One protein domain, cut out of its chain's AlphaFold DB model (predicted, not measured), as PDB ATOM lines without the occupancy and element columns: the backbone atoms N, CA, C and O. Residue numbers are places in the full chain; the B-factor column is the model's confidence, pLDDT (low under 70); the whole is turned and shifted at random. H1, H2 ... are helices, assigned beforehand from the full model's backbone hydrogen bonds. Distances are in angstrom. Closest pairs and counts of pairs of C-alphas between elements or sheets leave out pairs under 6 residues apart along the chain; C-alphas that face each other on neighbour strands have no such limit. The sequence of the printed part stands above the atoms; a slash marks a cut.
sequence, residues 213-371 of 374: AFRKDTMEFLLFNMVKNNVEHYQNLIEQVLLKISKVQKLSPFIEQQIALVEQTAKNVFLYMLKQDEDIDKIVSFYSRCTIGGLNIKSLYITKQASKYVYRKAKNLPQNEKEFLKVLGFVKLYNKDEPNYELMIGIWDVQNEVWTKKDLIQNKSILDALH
ATOM      1  N   ALA A 213     192.425 195.728 185.748       82.94
ATOM      2  CA  ALA A 213     191.809 194.788 186.681       82.94
ATOM      3  C   ALA A 213     190.279 194.775 186.540       82.94
ATOM      4  O   ALA A 213     189.713 193.713 186.300       82.94
ATOM      5  N   PHE A 214     189.624 195.941 186.561       85.62
ATOM      6  CA  PHE A 214     188.167 196.020 186.412       85.62
ATOM      7  C   PHE A 214     187.713 195.579 185.033       85.62
ATOM      8  O   PHE A 214     186.807 194.767 184.936       85.62
ATOM      9  N   ARG A 215     188.394 196.005 183.962       87.19
ATOM     10  CA  ARG A 215     188.087 195.535 182.606       87.19
ATOM     11  C   ARG A 215     188.074 194.012 182.541       87.19
ATOM     12  O   ARG A 215     187.152 193.419 181.993       87.19
ATOM     13  N   LYS A 216     189.093 193.371 183.113       84.50
ATOM     14  CA  LYS A 216     189.177 191.914 183.167       84.50
ATOM     15  C   LYS A 216     188.031 191.316 183.985       84.50
ATOM     16  O   LYS A 216     187.366 190.415 183.487       84.50
ATOM     17  N   ASP A 217     187.788 191.811 185.192       85.19
ATOM     18  CA  ASP A 217     186.782 191.253 186.099       85.19
ATOM     19  C   ASP A 217     185.352 191.426 185.557       85.19
ATOM     20  O   ASP A 217     184.569 190.477 185.558       85.19
ATOM     21  N   THR A 218     185.034 192.598 185.003       85.69
ATOM     22  CA  THR A 218     183.767 192.931 184.336       85.69
ATOM     23  C   THR A 218     183.531 192.035 183.110       85.69
ATOM     24  O   THR A 218     182.448 191.468 182.957       85.69
ATOM     25  N   MET A 219     184.545 191.823 182.260       83.25
ATOM     26  CA  MET A 219     184.427 190.910 181.110       83.25
ATOM     27  C   MET A 219     184.292 189.447 181.537       83.25
ATOM     28  O   MET A 219     183.485 188.705 180.976       83.25
ATOM     29  N   GLU A 220     185.051 189.018 182.547       82.62
ATOM     30  CA  GLU A 220     184.916 187.678 183.112       82.62
ATOM     31  C   GLU A 220     183.521 187.442 183.695       82.62
ATOM     32  O   GLU A 220     182.973 186.357 183.505       82.62
ATOM     33  N   PHE A 221     182.945 188.432 184.380       86.44
ATOM     34  CA  PHE A 221     181.592 188.363 184.925       86.44
ATOM     35  C   PHE A 221     180.536 188.217 183.829       86.44
ATOM     36  O   PHE A 221     179.688 187.329 183.918       86.44
ATOM     37  N   LEU A 222     180.622 189.025 182.768       84.56
ATOM     38  CA  LEU A 222     179.695 188.952 181.637       84.56
ATOM     39  C   LEU A 222     179.732 187.573 180.970       84.56
ATOM     40  O   LEU A 222     178.691 186.940 180.784       84.56
ATOM     41  N   LEU A 223     180.935 187.071 180.663       81.62
ATOM     42  CA  LEU A 223     181.118 185.733 180.095       81.62
ATOM     43  C   LEU A 223     180.563 184.654 181.024       81.62
ATOM     44  O   LEU A 223     179.889 183.725 180.579       81.62
ATOM     45  N   PHE A 224     180.835 184.782 182.320       83.81
ATOM     46  CA  PHE A 224     180.389 183.825 183.315       83.81
ATOM     47  C   PHE A 224     178.860 183.774 183.416       83.81
ATOM     48  O   PHE A 224     178.300 182.681 183.380       83.81
ATOM     49  N   ASN A 225     178.175 184.919 183.478       83.50
ATOM     50  CA  ASN A 225     176.711 184.971 183.545       83.50
ATOM     51  C   ASN A 225     176.046 184.474 182.259       83.50
ATOM     52  O   ASN A 225     175.063 183.735 182.326       83.50
ATOM     53  N   MET A 226     176.611 184.815 181.098       81.81
ATOM     54  CA  MET A 226     176.132 184.311 179.810       81.81
ATOM     55  C   MET A 226     176.159 182.780 179.771       81.81
ATOM     56  O   MET A 226     175.164 182.157 179.398       81.81
ATOM     57  N   VAL A 227     177.270 182.173 180.204       86.06
ATOM     58  CA  VAL A 227     177.408 180.714 180.294       86.06
ATOM     59  C   VAL A 227     176.470 180.139 181.341       86.06
ATOM     60  O   VAL A 227     175.713 179.233 181.014       86.06
ATOM     61  N   LYS A 228     176.479 180.674 182.568       85.88
ATOM     62  CA  LYS A 228     175.672 180.198 183.701       85.88
ATOM     63  C   LYS A 228     174.202 180.026 183.332       85.88
ATOM     64  O   LYS A 228     173.613 178.994 183.632       85.88
ATOM     65  N   ASN A 229     173.633 181.018 182.653       83.00
ATOM     66  CA  ASN A 229     172.217 181.026 182.301       83.00
ATOM     67  C   ASN A 229     171.876 180.081 181.131       83.00
ATOM     68  O   ASN A 229     170.701 179.856 180.866       83.00
ATOM     69  N   ASN A 230     172.878 179.529 180.431       85.31
ATOM     70  CA  ASN A 230     172.704 178.778 179.181       85.31
ATOM     71  C   ASN A 230     173.592 177.518 179.079       85.31
ATOM     72  O   ASN A 230     173.818 177.021 177.974       85.31
ATOM     73  N   VAL A 231     174.121 176.992 180.192       85.44
ATOM     74  CA  VAL A 231     175.119 175.899 180.182       85.44
ATOM     75  C   VAL A 231     174.641 174.696 179.370       85.44
ATOM     76  O   VAL A 231     175.368 174.224 178.497       85.44
ATOM     77  N   GLU A 232     173.419 174.220 179.620       85.50
ATOM     78  CA  GLU A 232     172.852 173.055 178.927       85.50
ATOM     79  C   GLU A 232     172.698 173.305 177.424       85.50
ATOM     80  O   GLU A 232     173.034 172.448 176.604       85.50
ATOM     81  N   HIS A 233     172.249 174.507 177.052       86.31
ATOM     82  CA  HIS A 233     172.104 174.901 175.656       86.31
ATOM     83  C   HIS A 233     173.458 174.909 174.938       86.31
ATOM     84  O   HIS A 233     173.586 174.337 173.855       86.31
ATOM     85  N   TYR A 234     174.487 175.490 175.558       86.25
ATOM     86  CA  TYR A 234     175.832 175.504 174.988       86.25
ATOM     87  C   TYR A 234     176.437 174.107 174.887       86.25
ATOM     88  O   TYR A 234     177.031 173.783 173.862       86.25
ATOM     89  N   GLN A 235     176.260 173.257 175.900       83.81
ATOM     90  CA  GLN A 235     176.728 171.872 175.847       83.81
ATOM     91  C   GLN A 235     176.063 171.087 174.708       83.81
ATOM     92  O   GLN A 235     176.758 170.391 173.969       83.81
ATOM     93  N   ASN A 236     174.751 171.248 174.517       85.06
ATOM     94  CA  ASN A 236     174.013 170.605 173.430       85.06
ATOM     95  C   ASN A 236     174.455 171.130 172.051       85.06
ATOM     96  O   ASN A 236     174.713 170.344 171.139       85.06
ATOM     97  N   LEU A 237     174.626 172.448 171.903       82.88
ATOM     98  CA  LEU A 237     175.142 173.048 170.671       82.88
ATOM     99  C   LEU A 237     176.528 172.492 170.313       82.88
ATOM    100  O   LEU A 237     176.739 172.073 169.175       82.88
ATOM    101  N   ILE A 238     177.449 172.449 171.283       84.44
ATOM    102  CA  ILE A 238     178.788 171.874 171.099       84.44
ATOM    103  C   ILE A 238     178.666 170.424 170.616       84.44
ATOM    104  O   ILE A 238     179.283 170.054 169.622       84.44
ATOM    105  N   GLU A 239     177.830 169.613 171.264       82.62
ATOM    106  CA  GLU A 239     177.641 168.203 170.916       82.62
ATOM    107  C   GLU A 239     177.092 168.004 169.496       82.62
ATOM    108  O   GLU A 239     177.649 167.229 168.713       82.62
ATOM    109  N   GLN A 240     176.053 168.750 169.114       80.56
ATOM    110  CA  GLN A 240     175.494 168.686 167.761       80.56
ATOM    111  C   GLN A 240     176.516 169.061 166.688       80.56
ATOM    112  O   GLN A 240     176.515 168.486 165.595       80.56
ATOM    113  N   VAL A 241     177.372 170.039 166.980       77.75
ATOM    114  CA  VAL A 241     178.381 170.523 166.042       77.75
ATOM    115  C   VAL A 241     179.537 169.526 165.926       77.75
ATOM    116  O   VAL A 241     179.917 169.180 164.807       77.75
ATOM    117  N   LEU A 242     180.006 168.948 167.037       75.88
ATOM    118  CA  LEU A 242     181.007 167.872 167.044       75.88
ATOM    119  C   LEU A 242     180.570 166.652 166.210       75.88
ATOM    120  O   LEU A 242     181.349 166.116 165.414       75.88
ATOM    121  N   LEU A 243     179.299 166.249 166.320       76.44
ATOM    122  CA  LEU A 243     178.720 165.151 165.532       76.44
ATOM    123  C   LEU A 243     178.699 165.420 164.019       76.44
ATOM    124  O   LEU A 243     178.641 164.481 163.221       76.44
ATOM    125  N   LYS A 244     178.698 166.694 163.613       74.75
ATOM    126  CA  LYS A 244     178.668 167.109 162.204       74.75
ATOM    127  C   LYS A 244     180.071 167.350 161.649       74.75
ATOM    128  O   LYS A 244     180.354 166.886 160.548       74.75
ATOM    129  N   ILE A 245     180.949 168.018 162.401       68.50
ATOM    130  CA  ILE A 245     182.328 168.328 161.981       68.50
ATOM    131  C   ILE A 245     183.150 167.055 161.781       68.50
ATOM    132  O   ILE A 245     183.869 166.952 160.791       68.50
ATOM    133  N   SER A 246     182.979 166.052 162.648       64.56
ATOM    134  CA  SER A 246     183.658 164.748 162.532       64.56
ATOM    135  C   SER A 246     183.422 164.024 161.196       64.56
ATOM    136  O   SER A 246     184.136 163.077 160.876       64.56
ATOM    137  N   LYS A 247     182.445 164.467 160.391       67.88
ATOM    138  CA  LYS A 247     182.088 163.881 159.093       67.88
ATOM    139  C   LYS A 247     182.671 164.630 157.885       67.88
ATOM    140  O   LYS A 247     182.448 164.194 156.759       67.88
ATOM    141  N   VAL A 248     183.390 165.742 158.077       64.62
ATOM    142  CA  VAL A 248     183.867 166.609 156.982       64.62
ATOM    143  C   VAL A 248     185.394 166.542 156.854       64.62
ATOM    144  O   VAL A 248     186.117 166.994 157.731       64.62
ATOM    145  N   GLN A 249     185.899 165.995 155.739       57.00
ATOM    146  CA  GLN A 249     187.342 165.766 155.510       57.00
ATOM    147  C   GLN A 249     188.139 166.999 155.042       57.00
ATOM    148  O   GLN A 249     189.364 166.998 155.142       57.00
ATOM    149  N   LYS A 250     187.485 168.041 154.511       64.00
ATOM    150  CA  LYS A 250     188.130 169.307 154.121       64.00
ATOM    151  C   LYS A 250     187.373 170.478 154.726       64.00
ATOM    152  O   LYS A 250     186.214 170.708 154.385       64.00
ATOM    153  N   LEU A 251     188.043 171.206 155.606       67.25
ATOM    154  CA  LEU A 251     187.506 172.411 156.214       67.25
ATOM    155  C   LEU A 251     187.654 173.557 155.213       67.25
ATOM    156  O   LEU A 251     188.746 173.839 154.726       67.25
ATOM    157  N   SER A 252     186.535 174.171 154.835       75.44
ATOM    158  CA  SER A 252     186.581 175.470 154.170       75.44
ATOM    159  C   SER A 252     186.825 176.558 155.223       75.44
ATOM    160  O   SER A 252     186.463 176.349 156.385       75.44
ATOM    161  N   PRO A 253     187.331 177.744 154.844       78.75
ATOM    162  CA  PRO A 253     187.518 178.853 155.785       78.75
ATOM    163  C   PRO A 253     186.250 179.211 156.581       78.75
ATOM    164  O   PRO A 253     186.321 179.602 157.742       78.75
ATOM    165  N   PHE A 254     185.064 179.028 155.987       76.62
ATOM    166  CA  PHE A 254     183.791 179.205 156.689       76.62
ATOM    167  C   PHE A 254     183.595 178.176 157.811       76.62
ATOM    168  O   PHE A 254     183.171 178.534 158.907       76.62
ATOM    169  N   ILE A 255     183.914 176.901 157.567       76.00
ATOM    170  CA  ILE A 255     183.794 175.852 158.588       76.00
ATOM    171  C   ILE A 255     184.835 176.069 159.694       76.00
ATOM    172  O   ILE A 255     184.500 175.903 160.861       76.00
ATOM    173  N   GLU A 256     186.050 176.513 159.361       78.75
ATOM    174  CA  GLU A 256     187.066 176.881 160.360       78.75
ATOM    175  C   GLU A 256     186.582 178.002 161.289       78.75
ATOM    176  O   GLU A 256     186.747 177.904 162.503       78.75
ATOM    177  N   GLN A 257     185.904 179.025 160.756       80.69
ATOM    178  CA  GLN A 257     185.286 180.075 161.575       80.69
ATOM    179  C   GLN A 257     184.210 179.524 162.522       80.69
ATOM    180  O   GLN A 257     184.145 179.929 163.684       80.69
ATOM    181  N   GLN A 258     183.378 178.587 162.056       80.12
ATOM    182  CA  GLN A 258     182.368 177.948 162.908       80.12
ATOM    183  C   GLN A 258     183.007 177.071 163.992       80.12
ATOM    184  O   GLN A 258     182.548 177.080 165.132       80.12
ATOM    185  N   ILE A 259     184.089 176.356 163.668       81.44
ATOM    186  CA  ILE A 259     184.864 175.583 164.645       81.44
ATOM    187  C   ILE A 259     185.452 176.514 165.701       81.44
ATOM    188  O   ILE A 259     185.255 176.261 166.883       81.44
ATOM    189  N   ALA A 260     186.090 177.616 165.303       86.06
ATOM    190  CA  ALA A 260     186.668 178.581 166.236       86.06
ATOM    191  C   ALA A 260     185.618 179.167 167.200       86.06
ATOM    192  O   ALA A 260     185.886 179.322 168.394       86.06
ATOM    193  N   LEU A 261     184.401 179.441 166.712       84.38
ATOM    194  CA  LEU A 261     183.284 179.862 167.561       84.38
ATOM    195  C   LEU A 261     182.924 178.781 168.591       84.38
ATOM    196  O   LEU A 261     182.811 179.080 169.779       84.38
ATOM    197  N   VAL A 262     182.792 177.526 168.157       86.88
ATOM    198  CA  VAL A 262     182.450 176.387 169.028       86.88
ATOM    199  C   VAL A 262     183.559 176.105 170.039       86.88
ATOM    200  O   VAL A 262     183.267 175.857 171.206       86.88
ATOM    201  N   GLU A 263     184.826 176.192 169.632       90.81
ATOM    202  CA  GLU A 263     185.976 176.112 170.531       90.81
ATOM    203  C   GLU A 263     185.909 177.196 171.600       90.81
ATOM    204  O   GLU A 263     186.112 176.909 172.778       90.81
ATOM    205  N   GLN A 264     185.589 178.436 171.219       89.75
ATOM    206  CA  GLN A 264     185.460 179.527 172.175       89.75
ATOM    207  C   GLN A 264     184.282 179.310 173.136       89.75
ATOM    208  O   GLN A 264     184.427 179.524 174.342       89.75
ATOM    209  N   THR A 265     183.138 178.823 172.650       88.81
ATOM    210  CA  THR A 265     182.010 178.435 173.509       88.81
ATOM    211  C   THR A 265     182.407 177.311 174.468       88.81
ATOM    212  O   THR A 265     182.141 177.404 175.666       88.81
ATOM    213  N   ALA A 266     183.107 176.283 173.982       91.69
ATOM    214  CA  ALA A 266     183.574 175.170 174.800       91.69
ATOM    215  C   ALA A 266     184.590 175.617 175.859       91.69
ATOM    216  O   ALA A 266     184.490 175.205 177.013       91.69
ATOM    217  N   LYS A 267     185.510 176.526 175.509       93.00
ATOM    218  CA  LYS A 267     186.429 177.194 176.444       93.00
ATOM    219  C   LYS A 267     185.673 177.920 177.557       93.00
ATOM    220  O   LYS A 267     186.032 177.778 178.724       93.00
ATOM    221  N   ASN A 268     184.614 178.655 177.215       90.75
ATOM    222  CA  ASN A 268     183.805 179.395 178.185       90.75
ATOM    223  C   ASN A 268     183.031 178.454 179.131       90.75
ATOM    224  O   ASN A 268     183.040 178.668 180.344       90.75
ATOM    225  N   VAL A 269     182.424 177.381 178.606       92.19
ATOM    226  CA  VAL A 269     181.757 176.341 179.417       92.19
ATOM    227  C   VAL A 269     182.756 175.639 180.335       92.19
ATOM    228  O   VAL A 269     182.504 175.488 181.528       92.19
ATOM    229  N   PHE A 270     183.920 175.261 179.810       94.19
ATOM    230  CA  PHE A 270     184.955 174.603 180.596       94.19
ATOM    231  C   PHE A 270     185.465 175.488 181.733       94.19
ATOM    232  O   PHE A 270     185.576 175.051 182.877       94.19
ATOM    233  N   LEU A 271     185.716 176.763 181.432       92.12
ATOM    234  CA  LEU A 271     186.099 177.757 182.421       92.12
ATOM    235  C   LEU A 271     185.038 177.909 183.521       92.12
ATOM    236  O   LEU A 271     185.392 177.996 184.697       92.12
ATOM    237  N   TYR A 272     183.755 177.934 183.152       91.50
ATOM    238  CA  TYR A 272     182.646 177.975 184.104       91.50
ATOM    239  C   TYR A 272     182.670 176.763 185.045       91.50
ATOM    240  O   TYR A 272     182.660 176.950 186.261       91.50
ATOM    241  N   MET A 273     182.808 175.544 184.507       93.38
ATOM    242  CA  MET A 273     182.892 174.311 185.305       93.38
ATOM    243  C   MET A 273     184.067 174.351 186.295       93.38
ATOM    244  O   MET A 273     183.897 174.070 187.480       93.38
ATOM    245  N   LEU A 274     185.250 174.777 185.834       94.44
ATOM    246  CA  LEU A 274     186.432 174.932 186.687       94.44
ATOM    247  C   LEU A 274     186.219 175.974 187.794       94.44
ATOM    248  O   LEU A 274     186.697 175.783 188.912       94.44
ATOM    249  N   LYS A 275     185.531 177.085 187.510       90.94
ATOM    250  CA  LYS A 275     185.254 178.145 188.496       90.94
ATOM    251  C   LYS A 275     184.186 177.749 189.517       90.94
ATOM    252  O   LYS A 275     184.276 178.201 190.652       90.94
ATOM    253  N   GLN A 276     183.203 176.936 189.134       90.94
ATOM    254  CA  GLN A 276     182.149 176.440 190.032       90.94
ATOM    255  C   GLN A 276     182.569 175.243 190.888       90.94
ATOM    256  O   GLN A 276     181.759 174.731 191.650       90.94
ATOM    257  N   ASP A 277     183.834 174.827 190.792       91.75
ATOM    258  CA  ASP A 277     184.343 173.647 191.490       91.75
ATOM    259  C   ASP A 277     183.545 172.373 191.159       91.75
ATOM    260  O   ASP A 277     183.375 171.494 192.004       91.75
ATOM    261  N   GLU A 278     183.073 172.284 189.909       93.62
ATOM    262  CA  GLU A 278     182.228 171.196 189.421       93.62
ATOM    263  C   GLU A 278     182.889 169.825 189.648       93.62
ATOM    264  O   GLU A 278     184.118 169.685 189.739       93.62
ATOM    265  N   ASP A 279     182.044 168.799 189.721       94.69
ATOM    266  CA  ASP A 279     182.468 167.414 189.861       94.69
ATOM    267  C   ASP A 279     183.496 167.012 188.783       94.69
ATOM    268  O   ASP A 279     183.342 167.296 187.587       94.69
ATOM    269  N   ILE A 280     184.560 166.336 189.223       96.69
ATOM    270  CA  ILE A 280     185.689 165.979 188.365       96.69
ATOM    271  C   ILE A 280     185.286 165.039 187.223       96.69
ATOM    272  O   ILE A 280     185.823 165.165 186.123       96.69
ATOM    273  N   ASP A 281     184.322 164.136 187.429       96.75
ATOM    274  CA  ASP A 281     183.887 163.210 186.381       96.75
ATOM    275  C   ASP A 281     183.187 163.980 185.252       96.75
ATOM    276  O   ASP A 281     183.413 163.704 184.068       96.75
ATOM    277  N   LYS A 282     182.408 165.015 185.594       95.56
ATOM    278  CA  LYS A 282     181.805 165.915 184.599       95.56
ATOM    279  C   LYS A 282     182.862 166.714 183.839       95.56
ATOM    280  O   LYS A 282     182.774 166.808 182.614       95.56
ATOM    281  N   ILE A 283     183.863 167.262 184.535       96.38
ATOM    282  CA  ILE A 283     184.976 168.013 183.923       96.38
ATOM    283  C   ILE A 283     185.745 167.128 182.937       96.38
ATOM    284  O   ILE A 283     185.941 167.519 181.785       96.38
ATOM    285  N   VAL A 284     186.135 165.921 183.357       96.50
ATOM    286  CA  VAL A 284     186.866 164.961 182.517       96.50
ATOM    287  C   VAL A 284     186.028 164.533 181.317       96.50
ATOM    288  O   VAL A 284     186.541 164.512 180.197       96.50
ATOM    289  N   SER A 285     184.742 164.236 181.521       94.62
ATOM    290  CA  SER A 285     183.820 163.872 180.440       94.62
ATOM    291  C   SER A 285     183.679 164.993 179.408       94.62
ATOM    292  O   SER A 285     183.795 164.755 178.205       94.62
ATOM    293  N   PHE A 286     183.484 166.237 179.856       94.25
ATOM    294  CA  PHE A 286     183.388 167.393 178.968       94.25
ATOM    295  C   PHE A 286     184.691 167.631 178.190       94.25
ATOM    296  O   PHE A 286     184.663 167.745 176.964       94.25
ATOM    297  N   TYR A 287     185.836 167.639 178.884       94.69
ATOM    298  CA  TYR A 287     187.151 167.840 178.269       94.69
ATOM    299  C   TYR A 287     187.468 166.757 177.228       94.69
ATOM    300  O   TYR A 287     187.889 167.059 176.109       94.69
ATOM    301  N   SER A 288     187.212 165.491 177.568       92.75
ATOM    302  CA  SER A 288     187.467 164.354 176.677       92.75
ATOM    303  C   SER A 288     186.593 164.417 175.425       92.75
ATOM    304  O   SER A 288     187.092 164.226 174.322       92.75
ATOM    305  N   ARG A 289     185.301 164.749 175.558       89.88
ATOM    306  CA  ARG A 289     184.407 164.907 174.397       89.88
ATOM    307  C   ARG A 289     184.877 166.009 173.449       89.88
ATOM    308  O   ARG A 289     184.896 165.792 172.241       89.88
ATOM    309  N   CYS A 290     185.290 167.160 173.983       90.31
ATOM    310  CA  CYS A 290     185.790 168.267 173.166       90.31
ATOM    311  C   CYS A 290     187.071 167.885 172.411       90.31
ATOM    312  O   CYS A 290     187.159 168.097 171.205       90.31
ATOM    313  N   THR A 291     188.035 167.281 173.109       88.38
ATOM    314  CA  THR A 291     189.333 166.902 172.525       88.38
ATOM    315  C   THR A 291     189.221 165.764 171.511       88.38
ATOM    316  O   THR A 291     189.805 165.859 170.436       88.38
ATOM    317  N   ILE A 292     188.412 164.731 171.784       86.62
ATOM    318  CA  ILE A 292     188.098 163.663 170.813       86.62
ATOM    319  C   ILE A 292     187.401 164.242 169.576       86.62
ATOM    320  O   ILE A 292     187.655 163.811 168.456       86.62
ATOM    321  N   GLY A 293     186.541 165.241 169.778       80.81
ATOM    322  CA  GLY A 293     185.866 165.970 168.712       80.81
ATOM    323  C   GLY A 293     186.758 166.930 167.914       80.81
ATOM    324  O   GLY A 293     186.262 167.571 166.992       80.81
ATOM    325  N   GLY A 294     188.049 167.035 168.249       82.50
ATOM    326  CA  GLY A 294     189.020 167.872 167.541       82.50
ATOM    327  C   GLY A 294     189.030 169.345 167.953       82.50
ATOM    328  O   GLY A 294     189.665 170.143 167.273       82.50
ATOM    329  N   LEU A 295     188.353 169.721 169.045       87.75
ATOM    330  CA  LEU A 295     188.362 171.096 169.555       87.75
ATOM    331  C   LEU A 295     189.597 171.348 170.422       87.75
ATOM    332  O   LEU A 295     189.838 170.638 171.405       87.75
ATOM    333  N   ASN A 296     190.324 172.425 170.137       89.00
ATOM    334  CA  ASN A 296     191.384 172.919 170.999       89.00
ATOM    335  C   ASN A 296     190.820 173.867 172.067       89.00
ATOM    336  O   ASN A 296     190.646 175.065 171.844       89.00
ATOM    337  N   ILE A 297     190.584 173.332 173.268       90.88
ATOM    338  CA  ILE A 297     190.046 174.085 174.413       90.88
ATOM    339  C   ILE A 297     191.108 174.525 175.433       90.88
ATOM    340  O   ILE A 297     190.759 174.993 176.518       90.88
ATOM    341  N   LYS A 298     192.404 174.416 175.109       93.25
ATOM    342  CA  LYS A 298     193.479 174.926 175.972       93.25
ATOM    343  C   LYS A 298     193.727 176.415 175.731       93.25
ATOM    344  O   LYS A 298     193.542 176.941 174.635       93.25
ATOM    345  N   SER A 299     194.133 177.108 176.788       92.81
ATOM    346  CA  SER A 299     194.640 178.483 176.740       92.81
ATOM    347  C   SER A 299     195.409 178.787 178.023       92.81
ATOM    348  O   SER A 299     195.159 178.150 179.050       92.81
ATOM    349  N   LEU A 300     196.293 179.788 178.005       91.06
ATOM    350  CA  LEU A 300     197.003 180.264 179.204       91.06
ATOM    351  C   LEU A 300     196.037 180.542 180.368       91.06
ATOM    352  O   LEU A 300     196.274 180.166 181.517       91.06
ATOM    353  N   TYR A 301     194.902 181.173 180.063       89.19
ATOM    354  CA  TYR A 301     193.912 181.534 181.069       89.19
ATOM    355  C   TYR A 301     193.190 180.309 181.655       89.19
ATOM    356  O   TYR A 301     193.071 180.194 182.877       89.19
ATOM    357  N   ILE A 302     192.750 179.366 180.812       93.44
ATOM    358  CA  ILE A 302     192.105 178.122 181.264       93.44
ATOM    359  C   ILE A 302     193.077 177.287 182.085       93.44
ATOM    360  O   ILE A 302     192.714 176.817 183.158       93.44
ATOM    361  N   THR A 303     194.319 177.165 181.627       95.31
ATOM    362  CA  THR A 303     195.378 176.415 182.308       95.31
ATOM    363  C   THR A 303     195.623 176.953 183.718       95.31
ATOM    364  O   THR A 303     195.681 176.197 184.692       95.31
ATOM    365  N   LYS A 304     195.660 178.283 183.867       93.44
ATOM    366  CA  LYS A 304     195.765 178.940 185.176       93.44
ATOM    367  C   LYS A 304     194.561 178.642 186.074       93.44
ATOM    368  O   LYS A 304     194.729 178.420 187.271       93.44
ATOM    369  N   GLN A 305     193.346 178.633 185.528       93.56
ATOM    370  CA  GLN A 305     192.133 178.334 186.298       93.56
ATOM    371  C   GLN A 305     192.017 176.849 186.659       93.56
ATOM    372  O   GLN A 305     191.598 176.529 187.770       93.56
ATOM    373  N   ALA A 306     192.468 175.954 185.783       96.38
ATOM    374  CA  ALA A 306     192.583 174.531 186.062       96.38
ATOM    375  C   ALA A 306     193.602 174.269 187.181       96.38
ATOM    376  O   ALA A 306     193.288 173.556 188.127       96.38
ATOM    377  N   SER A 307     194.759 174.939 187.164       96.50
ATOM    378  CA  SER A 307     195.745 174.863 188.256       96.50
ATOM    379  C   SER A 307     195.142 175.304 189.599       96.50
ATOM    380  O   SER A 307     195.290 174.618 190.609       96.50
ATOM    381  N   LYS A 308     194.356 176.395 189.609       95.62
ATOM    382  CA  LYS A 308     193.608 176.835 190.802       95.62
ATOM    383  C   LYS A 308     192.560 175.817 191.262       95.62
ATOM    384  O   LYS A 308     192.377 175.660 192.465       95.62
ATOM    385  N   TYR A 309     191.861 175.158 190.337       97.19
ATOM    386  CA  TYR A 309     190.912 174.085 190.652       97.19
ATOM    387  C   TYR A 309     191.617 172.907 191.331       97.19
ATOM    388  O   TYR A 309     191.215 172.509 192.420       97.19
ATOM    389  N   VAL A 310     192.723 172.420 190.757       97.56
ATOM    390  CA  VAL A 310     193.514 171.328 191.349       97.56
ATOM    391  C   VAL A 310     194.005 171.710 192.744       97.56
ATOM    392  O   VAL A 310     193.856 170.928 193.680       97.56
ATOM    393  N   TYR A 311     194.521 172.930 192.909       97.12
ATOM    394  CA  TYR A 311     194.954 173.433 194.210       97.12
ATOM    395  C   TYR A 311     193.816 173.448 195.240       97.12
ATOM    396  O   TYR A 311     193.991 172.936 196.343       97.12
ATOM    397  N   ARG A 312     192.618 173.941 194.889       96.56
ATOM    398  CA  ARG A 312     191.449 173.885 195.790       96.56
ATOM    399  C   ARG A 312     191.096 172.454 196.192       96.56
ATOM    400  O   ARG A 312     190.853 172.211 197.370       96.56
ATOM    401  N   LYS A 313     191.123 171.503 195.252       96.56
ATOM    402  CA  LYS A 313     190.877 170.084 195.553       96.56
ATOM    403  C   LYS A 313     191.964 169.486 196.453       96.56
ATOM    404  O   LYS A 313     191.624 168.673 197.304       96.56
ATOM    405  N   ALA A 314     193.220 169.920 196.325       96.25
ATOM    406  CA  ALA A 314     194.319 169.510 197.203       96.25
ATOM    407  C   ALA A 314     194.154 170.042 198.636       96.25
ATOM    408  O   ALA A 314     194.462 169.347 199.605       96.25
ATOM    409  N   LYS A 315     193.612 171.258 198.798       96.31
ATOM    410  CA  LYS A 315     193.340 171.832 200.128       96.31
ATOM    411  C   LYS A 315     192.368 170.988 200.957       96.31
ATOM    412  O   LYS A 315     192.477 170.997 202.182       96.31
ATOM    413  N   ASN A 316     191.479 170.245 200.304       95.12
ATOM    414  CA  ASN A 316     190.480 169.385 200.943       95.12
ATOM    415  C   ASN A 316     191.010 167.988 201.318       95.12
ATOM    416  O   ASN A 316     190.233 167.140 201.752       95.12
ATOM    417  N   LEU A 317     192.309 167.728 201.145       95.25
ATOM    418  CA  LEU A 317     192.935 166.513 201.654       95.25
ATOM    419  C   LEU A 317     193.113 166.581 203.179       95.25
ATOM    420  O   LEU A 317     193.434 167.655 203.703       95.25
ATOM    421  N   PRO A 318     192.995 165.437 203.883       94.50
ATOM    422  CA  PRO A 318     192.791 164.076 203.355       94.50
ATOM    423  C   PRO A 318     191.316 163.681 203.118       94.50
ATOM    424  O   PRO A 318     191.021 162.539 202.777       94.50
ATOM    425  N   GLN A 319     190.351 164.587 203.289       95.94
ATOM    426  CA  GLN A 319     188.924 164.238 203.278       95.94
ATOM    427  C   GLN A 319     188.416 163.758 201.905       95.94
ATOM    428  O   GLN A 319     187.425 163.032 201.841       95.94
ATOM    429  N   ASN A 320     189.087 164.128 200.810       95.69
ATOM    430  CA  ASN A 320     188.662 163.832 199.440       95.69
ATOM    431  C   ASN A 320     189.679 163.018 198.612       95.69
ATOM    432  O   ASN A 320     189.698 163.125 197.387       95.69
ATOM    433  N   GLU A 321     190.508 162.171 199.233       96.00
ATOM    434  CA  GLU A 321     191.587 161.430 198.548       96.00
ATOM    435  C   GLU A 321     191.153 160.698 197.261       96.00
ATOM    436  O   GLU A 321     191.846 160.750 196.242       96.00
ATOM    437  N   LYS A 322     189.983 160.041 197.271       94.94
ATOM    438  CA  LYS A 322     189.459 159.324 196.094       94.94
ATOM    439  C   LYS A 322     189.130 160.266 194.933       94.94
ATOM    440  O   LYS A 322     189.397 159.931 193.781       94.94
ATOM    441  N   GLU A 323     188.539 161.420 195.229       95.81
ATOM    442  CA  GLU A 323     188.257 162.463 194.240       95.81
ATOM    443  C   GLU A 323     189.570 163.065 193.731       95.81
ATOM    444  O   GLU A 323     189.785 163.159 192.525       95.81
ATOM    445  N   PHE A 324     190.490 163.396 194.640       97.12
ATOM    446  CA  PHE A 324     191.754 164.031 194.293       97.12
ATOM    447  C   PHE A 324     192.626 163.162 193.378       97.12
ATOM    448  O   PHE A 324     193.251 163.673 192.451       97.12
ATOM    449  N   LEU A 325     192.606 161.836 193.540       96.12
ATOM    450  CA  LEU A 325     193.300 160.937 192.617       96.12
ATOM    451  C   LEU A 325     192.754 161.042 191.178       96.12
ATOM    452  O   LEU A 325     193.529 161.021 190.220       96.12
ATOM    453  N   LYS A 326     191.436 161.218 191.009       97.12
ATOM    454  CA  LYS A 326     190.837 161.491 189.690       97.12
ATOM    455  C   LYS A 326     191.271 162.851 189.151       97.12
ATOM    456  O   LYS A 326     191.540 162.965 187.958       97.12
ATOM    457  N   VAL A 327     191.397 163.857 190.018       97.50
ATOM    458  CA  VAL A 327     191.915 165.184 189.650       97.50
ATOM    459  C   VAL A 327     193.351 165.076 189.124       97.50
ATOM    460  O   VAL A 327     193.659 165.651 188.084       97.50
ATOM    461  N   LEU A 328     194.216 164.275 189.754       97.38
ATOM    462  CA  LEU A 328     195.565 164.000 189.234       97.38
ATOM    463  C   LEU A 328     195.532 163.241 187.897       97.38
ATOM    464  O   LEU A 328     196.344 163.506 187.009       97.38
ATOM    465  N   GLY A 329     194.568 162.334 187.715       96.94
ATOM    466  CA  GLY A 329     194.295 161.703 186.421       96.94
ATOM    467  C   GLY A 329     193.919 162.718 185.337       96.94
ATOM    468  O   GLY A 329     194.445 162.660 184.225       96.94
ATOM    469  N   PHE A 330     193.079 163.697 185.676       97.31
ATOM    470  CA  PHE A 330     192.741 164.811 184.795       97.31
ATOM    471  C   PHE A 330     193.962 165.678 184.456       97.31
ATOM    472  O   PHE A 330     194.133 166.018 183.292       97.31
ATOM    473  N   VAL A 331     194.850 165.975 185.413       97.25
ATOM    474  CA  VAL A 331     196.107 166.703 185.135       97.25
ATOM    475  C   VAL A 331     196.946 165.971 184.088       97.25
ATOM    476  O   VAL A 331     197.393 166.583 183.117       97.25
ATOM    477  N   LYS A 332     197.114 164.650 184.239       95.88
ATOM    478  CA  LYS A 332     197.832 163.825 183.255       95.88
ATOM    479  C   LYS A 332     197.159 163.866 181.885       95.88
ATOM    480  O   LYS A 332     197.848 164.027 180.885       95.88
ATOM    481  N   LEU A 333     195.829 163.751 181.840       95.50
ATOM    482  CA  LEU A 333     195.047 163.839 180.604       95.50
ATOM    483  C   LEU A 333     195.186 165.211 179.926       95.50
ATOM    484  O   LEU A 333     195.342 165.277 178.711       95.50
ATOM    485  N   TYR A 334     195.134 166.298 180.696       95.94
ATOM    486  CA  TYR A 334     195.215 167.667 180.190       95.94
ATOM    487  C   TYR A 334     196.604 167.991 179.634       95.94
ATOM    488  O   TYR A 334     196.721 168.573 178.558       95.94
ATOM    489  N   ASN A 335     197.661 167.579 180.337       95.44
ATOM    490  CA  ASN A 335     199.048 167.844 179.942       95.44
ATOM    491  C   ASN A 335     199.556 166.882 178.858       95.44
ATOM    492  O   ASN A 335     200.640 167.089 178.318       95.44
ATOM    493  N   LYS A 336     198.793 165.828 178.545       92.75
ATOM    494  CA  LYS A 336     199.174 164.819 177.560       92.75
ATOM    495  C   LYS A 336     199.436 165.460 176.194       92.75
ATOM    496  O   LYS A 336     198.631 166.266 175.726       92.75
ATOM    497  N   ASP A 337     200.550 165.066 175.577       85.06
ATOM    498  CA  ASP A 337     200.969 165.451 174.223       85.06
ATOM    499  C   ASP A 337     201.067 166.979 173.993       85.06
ATOM    500  O   ASP A 337     201.074 167.438 172.853       85.06
ATOM    501  N   GLU A 338     201.162 167.777 175.064       92.25
ATOM    502  CA  GLU A 338     201.338 169.229 174.990       92.25
ATOM    503  C   GLU A 338     202.829 169.583 174.962       92.25
ATOM    504  O   GLU A 338     203.524 169.312 175.936       92.25
ATOM    505  N   PRO A 339     203.369 170.190 173.896       89.56
ATOM    506  CA  PRO A 339     204.761 170.630 173.893       89.56
ATOM    507  C   PRO A 339     204.961 171.968 174.617       89.56
ATOM    508  O   PRO A 339     206.075 172.265 175.049       89.56
ATOM    509  N   ASN A 340     203.915 172.796 174.749       92.75
ATOM    510  CA  ASN A 340     204.028 174.104 175.381       92.75
ATOM    511  C   ASN A 340     203.752 174.032 176.892       92.75
ATOM    512  O   ASN A 340     202.607 173.896 177.326       92.75
ATOM    513  N   TYR A 341     204.799 174.223 177.695       90.94
ATOM    514  CA  TYR A 341     204.717 174.287 179.158       90.94
ATOM    515  C   TYR A 341     203.694 175.321 179.672       90.94
ATOM    516  O   TYR A 341     203.028 175.070 180.674       90.94
ATOM    517  N   GLU A 342     203.508 176.453 178.985       91.44
ATOM    518  CA  GLU A 342     202.561 177.498 179.411       91.44
ATOM    519  C   GLU A 342     201.090 177.064 179.288       91.44
ATOM    520  O   GLU A 342     200.193 177.687 179.864       91.44
ATOM    521  N   LEU A 343     200.838 175.990 178.533       94.44
ATOM    522  CA  LEU A 343     199.529 175.366 178.351       94.44
ATOM    523  C   LEU A 343     199.378 174.077 179.174       94.44
ATOM    524  O   LEU A 343     198.409 173.344 178.984       94.44
ATOM    525  N   MET A 344     200.307 173.798 180.092       96.00
ATOM    526  CA  MET A 344     200.217 172.687 181.037       96.00
ATOM    527  C   MET A 344     199.732 173.147 182.409       96.00
ATOM    528  O   MET A 344     200.156 174.177 182.934       96.00
ATOM    529  N   ILE A 345     198.884 172.339 183.046       96.31
ATOM    530  CA  ILE A 345     198.520 172.523 184.450       96.31
ATOM    531  C   ILE A 345     199.778 172.348 185.298       96.31
ATOM    532  O   ILE A 345     200.344 171.253 185.373       96.31
ATOM    533  N   GLY A 346     200.191 173.440 185.942       92.62
ATOM    534  CA  GLY A 346     201.296 173.452 186.886       92.62
ATOM    535  C   GLY A 346     200.875 172.829 188.213       92.62
ATOM    536  O   GLY A 346     199.830 173.170 188.765       92.62
ATOM    537  N   ILE A 347     201.706 171.928 188.735       93.56
ATOM    538  CA  ILE A 347     201.442 171.209 189.991       93.56
ATOM    539  C   ILE A 347     202.333 171.657 191.153       93.56
ATOM    540  O   ILE A 347     202.232 171.086 192.228       93.56
ATOM    541  N   TRP A 348     203.181 172.671 190.980       92.31
ATOM    542  CA  TRP A 348     204.141 173.071 192.017       92.31
ATOM    543  C   TRP A 348     203.460 173.505 193.328       92.31
ATOM    544  O   TRP A 348     203.752 172.960 194.391       92.31
ATOM    545  N   ASP A 349     202.467 174.398 193.254       92.62
ATOM    546  CA  ASP A 349     201.687 174.818 194.432       92.62
ATOM    547  C   ASP A 349     200.934 173.641 195.072       92.62
ATOM    548  O   ASP A 349     200.794 173.550 196.291       92.62
ATOM    549  N   VAL A 350     200.468 172.710 194.236       95.00
ATOM    550  CA  VAL A 350     199.763 171.495 194.657       95.00
ATOM    551  C   VAL A 350     200.708 170.560 195.408       95.00
ATOM    552  O   VAL A 350     200.339 170.045 196.458       95.00
ATOM    553  N   GLN A 351     201.928 170.361 194.907       95.44
ATOM    554  CA  GLN A 351     202.951 169.547 195.560       95.44
ATOM    555  C   GLN A 351     203.281 170.096 196.947       95.44
ATOM    556  O   GLN A 351     203.327 169.323 197.901       95.44
ATOM    557  N   ASN A 352     203.437 171.415 197.072       94.38
ATOM    558  CA  ASN A 352     203.691 172.064 198.357       94.38
ATOM    559  C   ASN A 352     202.530 171.856 199.338       94.38
ATOM    560  O   ASN A 352     202.754 171.407 200.460       94.38
ATOM    561  N   GLU A 353     201.289 172.113 198.912       95.50
ATOM    562  CA  GLU A 353     200.099 171.911 199.753       95.50
ATOM    563  C   GLU A 353     199.989 170.455 200.230       95.50
ATOM    564  O   GLU A 353     199.783 170.201 201.416       95.50
ATOM    565  N   VAL A 354     200.179 169.486 199.330       95.12
ATOM    566  CA  VAL A 354     200.104 168.054 199.654       95.12
ATOM    567  C   VAL A 354     201.244 167.631 200.580       95.12
ATOM    568  O   VAL A 354     201.013 166.883 201.528       95.12
ATOM    569  N   TRP A 355     202.459 168.137 200.356       94.62
ATOM    570  CA  TRP A 355     203.623 167.833 201.188       94.62
ATOM    571  C   TRP A 355     203.406 168.227 202.653       94.62
ATOM    572  O   TRP A 355     203.749 167.449 203.541       94.62
ATOM    573  N   THR A 356     202.757 169.370 202.921       93.94
ATOM    574  CA  THR A 356     202.449 169.795 204.304       93.94
ATOM    575  C   THR A 356     201.497 168.851 205.044       93.94
ATOM    576  O   THR A 356     201.467 168.849 206.271       93.94
ATOM    577  N   LYS A 357     200.739 168.025 204.311       93.75
ATOM    578  CA  LYS A 357     199.745 167.082 204.848       93.75
ATOM    579  C   LYS A 357     200.124 165.620 204.621       93.75
ATOM    580  O   LYS A 357     199.302 164.744 204.870       93.75
ATOM    581  N   LYS A 358     201.340 165.335 204.145       92.50
ATOM    582  CA  LYS A 358     201.750 164.005 203.660       92.50
ATOM    583  C   LYS A 358     201.529 162.871 204.670       92.50
ATOM    584  O   LYS A 358     201.158 161.771 204.272       92.50
ATOM    585  N   ASP A 359     201.701 163.154 205.961       92.94
ATOM    586  CA  ASP A 359     201.563 162.167 207.040       92.94
ATOM    587  C   ASP A 359     200.091 161.834 207.338       92.94
ATOM    588  O   ASP A 359     199.785 160.786 207.900       92.94
ATOM    589  N   LEU A 360     199.169 162.710 206.924       93.69
ATOM    590  CA  LEU A 360     197.722 162.528 207.052       93.69
ATOM    591  C   LEU A 360     197.114 161.785 205.852       93.69
ATOM    592  O   LEU A 360     195.959 161.370 205.928       93.69
ATOM    593  N   ILE A 361     197.865 161.636 204.755       93.38
ATOM    594  CA  ILE A 361     197.384 161.043 203.503       93.38
ATOM    595  C   ILE A 361     197.551 159.523 203.540       93.38
ATOM    596  O   ILE A 361     198.669 158.996 203.616       93.38
ATOM    597  N   GLN A 362     196.429 158.814 203.435       92.44
ATOM    598  CA  GLN A 362     196.376 157.353 203.485       92.44
ATOM    599  C   GLN A 362     196.687 156.730 202.119       92.44
ATOM    600  O   GLN A 362     197.430 155.751 202.025       92.44
ATOM    601  N   ASN A 363     196.163 157.308 201.039       92.50
ATOM    602  CA  ASN A 363     196.369 156.818 199.684       92.50
ATOM    603  C   ASN A 363     197.726 157.258 199.117       92.50
ATOM    604  O   ASN A 363     197.868 158.332 198.530       92.50
ATOM    605  N   LYS A 364     198.720 156.373 199.228       91.69
ATOM    606  CA  LYS A 364     200.091 156.603 198.748       91.69
ATOM    607  C   LYS A 364     200.204 156.883 197.244       91.69
ATOM    608  O   LYS A 364     201.074 157.652 196.847       91.69
ATOM    609  N   SER A 365     199.241 156.427 196.438       92.62
ATOM    610  CA  SER A 365     199.185 156.724 194.997       92.62
ATOM    611  C   SER A 365     199.123 158.228 194.693       92.62
ATOM    612  O   SER A 365     199.540 158.657 193.619       92.62
ATOM    613  N   ILE A 366     198.586 159.040 195.615       92.44
ATOM    614  CA  ILE A 366     198.555 160.507 195.493       92.44
ATOM    615  C   ILE A 366     199.972 161.081 195.580       92.44
ATOM    616  O   ILE A 366     200.330 161.967 194.806       92.44
ATOM    617  N   LEU A 367     200.776 160.563 196.507       92.56
ATOM    618  CA  LEU A 367     202.143 161.012 196.739       92.56
ATOM    619  C   LEU A 367     203.061 160.552 195.600       92.56
ATOM    620  O   LEU A 367     203.826 161.360 195.078       92.56
ATOM    621  N   ASP A 368     202.886 159.313 195.131       90.88
ATOM    622  CA  ASP A 368     203.571 158.782 193.946       90.88
ATOM    623  C   ASP A 368     203.286 159.620 192.698       90.88
ATOM    624  O   ASP A 368     204.198 160.006 191.965       90.88
ATOM    625  N   ALA A 369     202.011 159.949 192.460       89.81
ATOM    626  CA  ALA A 369     201.593 160.743 191.309       89.81
ATOM    627  C   ALA A 369     202.128 162.186 191.330       89.81
ATOM    628  O   ALA A 369     202.153 162.827 190.280       89.81
ATOM    629  N   LEU A 370     202.547 162.680 192.498       90.38
ATOM    630  CA  LEU A 370     203.128 164.008 192.696       90.38
ATOM    631  C   LEU A 370     204.644 163.978 192.928       90.38
ATOM    632  O   LEU A 370     205.231 165.040 193.128       90.38
ATOM    633  N   HIS A 371     205.277 162.802 192.883       89.19
ATOM    634  CA  HIS A 371     206.701 162.615 193.184       89.19
ATOM    635  C   HIS A 371     207.110 163.150 194.571       89.19
ATOM    636  O   HIS A 371     208.193 163.710 194.741       89.19
TER     637      HIS A 371
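Overview. This is residues 213 to 371 of the 374 residues of the protein "DUF3536 domain-containing protein" of Hydrogenobaculum sp (UniProt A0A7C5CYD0). A staggered up-and-down bundle of four helices, H3 to H6, makes the body, with H2 folded against H3 near one end of the long axis and the short helices H7 and H8 packed on H5 and H6 near the other. H1 crosses the direction of H3, and its residues 213 to 219 stick out as a free arm. The printed part has 159 residues with eight named helices, H1 to H8 in chain order, and no named strand; its class is all helix. It is compact, with a radius of gyration of the C-alphas of 17.2 A and spans of 56 by 38 by 27 A.

Arrangement. H1, residues 213 to 228, touches H3, residues 253 to 275, with residues 223 to 228 alone; the closest C-alphas, of Val 227 and Val 269, are 6.2 A apart, and the lines are about perpendicular at 83 degrees. H2, residues 231 to 245, forms a helical hairpin with H3, opposite ways at a steep tilt of 35.5 degrees, only just past shallow; the closest C-alphas, of Ile 238 and Val 262, are 6.2 A apart. H3 is the hub, touching four helices. It touches H4, residues 280 to 292, opposite ways at a shallow tilt of 12 degrees, closest at C-alphas 273 and 283, 6.8 A. Residues 267 to 275 of H3 touch H5, residues 300 to 315, closest at C-alphas 274 and 309, 6.0 A. H6, residues 321 to 335, forms a hairpin with H5, closest at C-alphas 313 and 324, 6.2 A, and touches H4, closest at C-alphas 284 and 330, 6.3 A. H7, residues 348 to 356, touches H5 the same way at a shallow tilt of 5 degrees, with C-alphas 311 and 350 closest at 5.2 A. H8, residues 364 to 369, touches H6, with C-alphas 325 and 366 closest at 6.0 A. H3 and H6 are apart. Each O i to N i+4 pair is within hydrogen-bond range in H1, H2, H3, H4, H5, H7 and H8, and 10 of 11 are in H6.

Along the chain. H1 begins at C-alpha 213, (191.809, 194.788, 186.681), and is 22.0 A long. H2 measures 21.0 A, H3 32.8 A, H4 17.9 A, H5 22.9 A and H6 21.0 A. H3 begins at C-alpha 253, (187.518, 178.853, 155.785). H8 ends at C-alpha 369, (201.593, 160.743, 191.309).

Size, cuts and confidence. The C-alphas farthest apart, of Ser 252 and Asp 359, are 56.5 A apart. The printed part has no cut. The link from H6 to H7, residues 336 to 347, is long. Mean pLDDT of the printed part is 89.2; residues 245 to 251 are under 70.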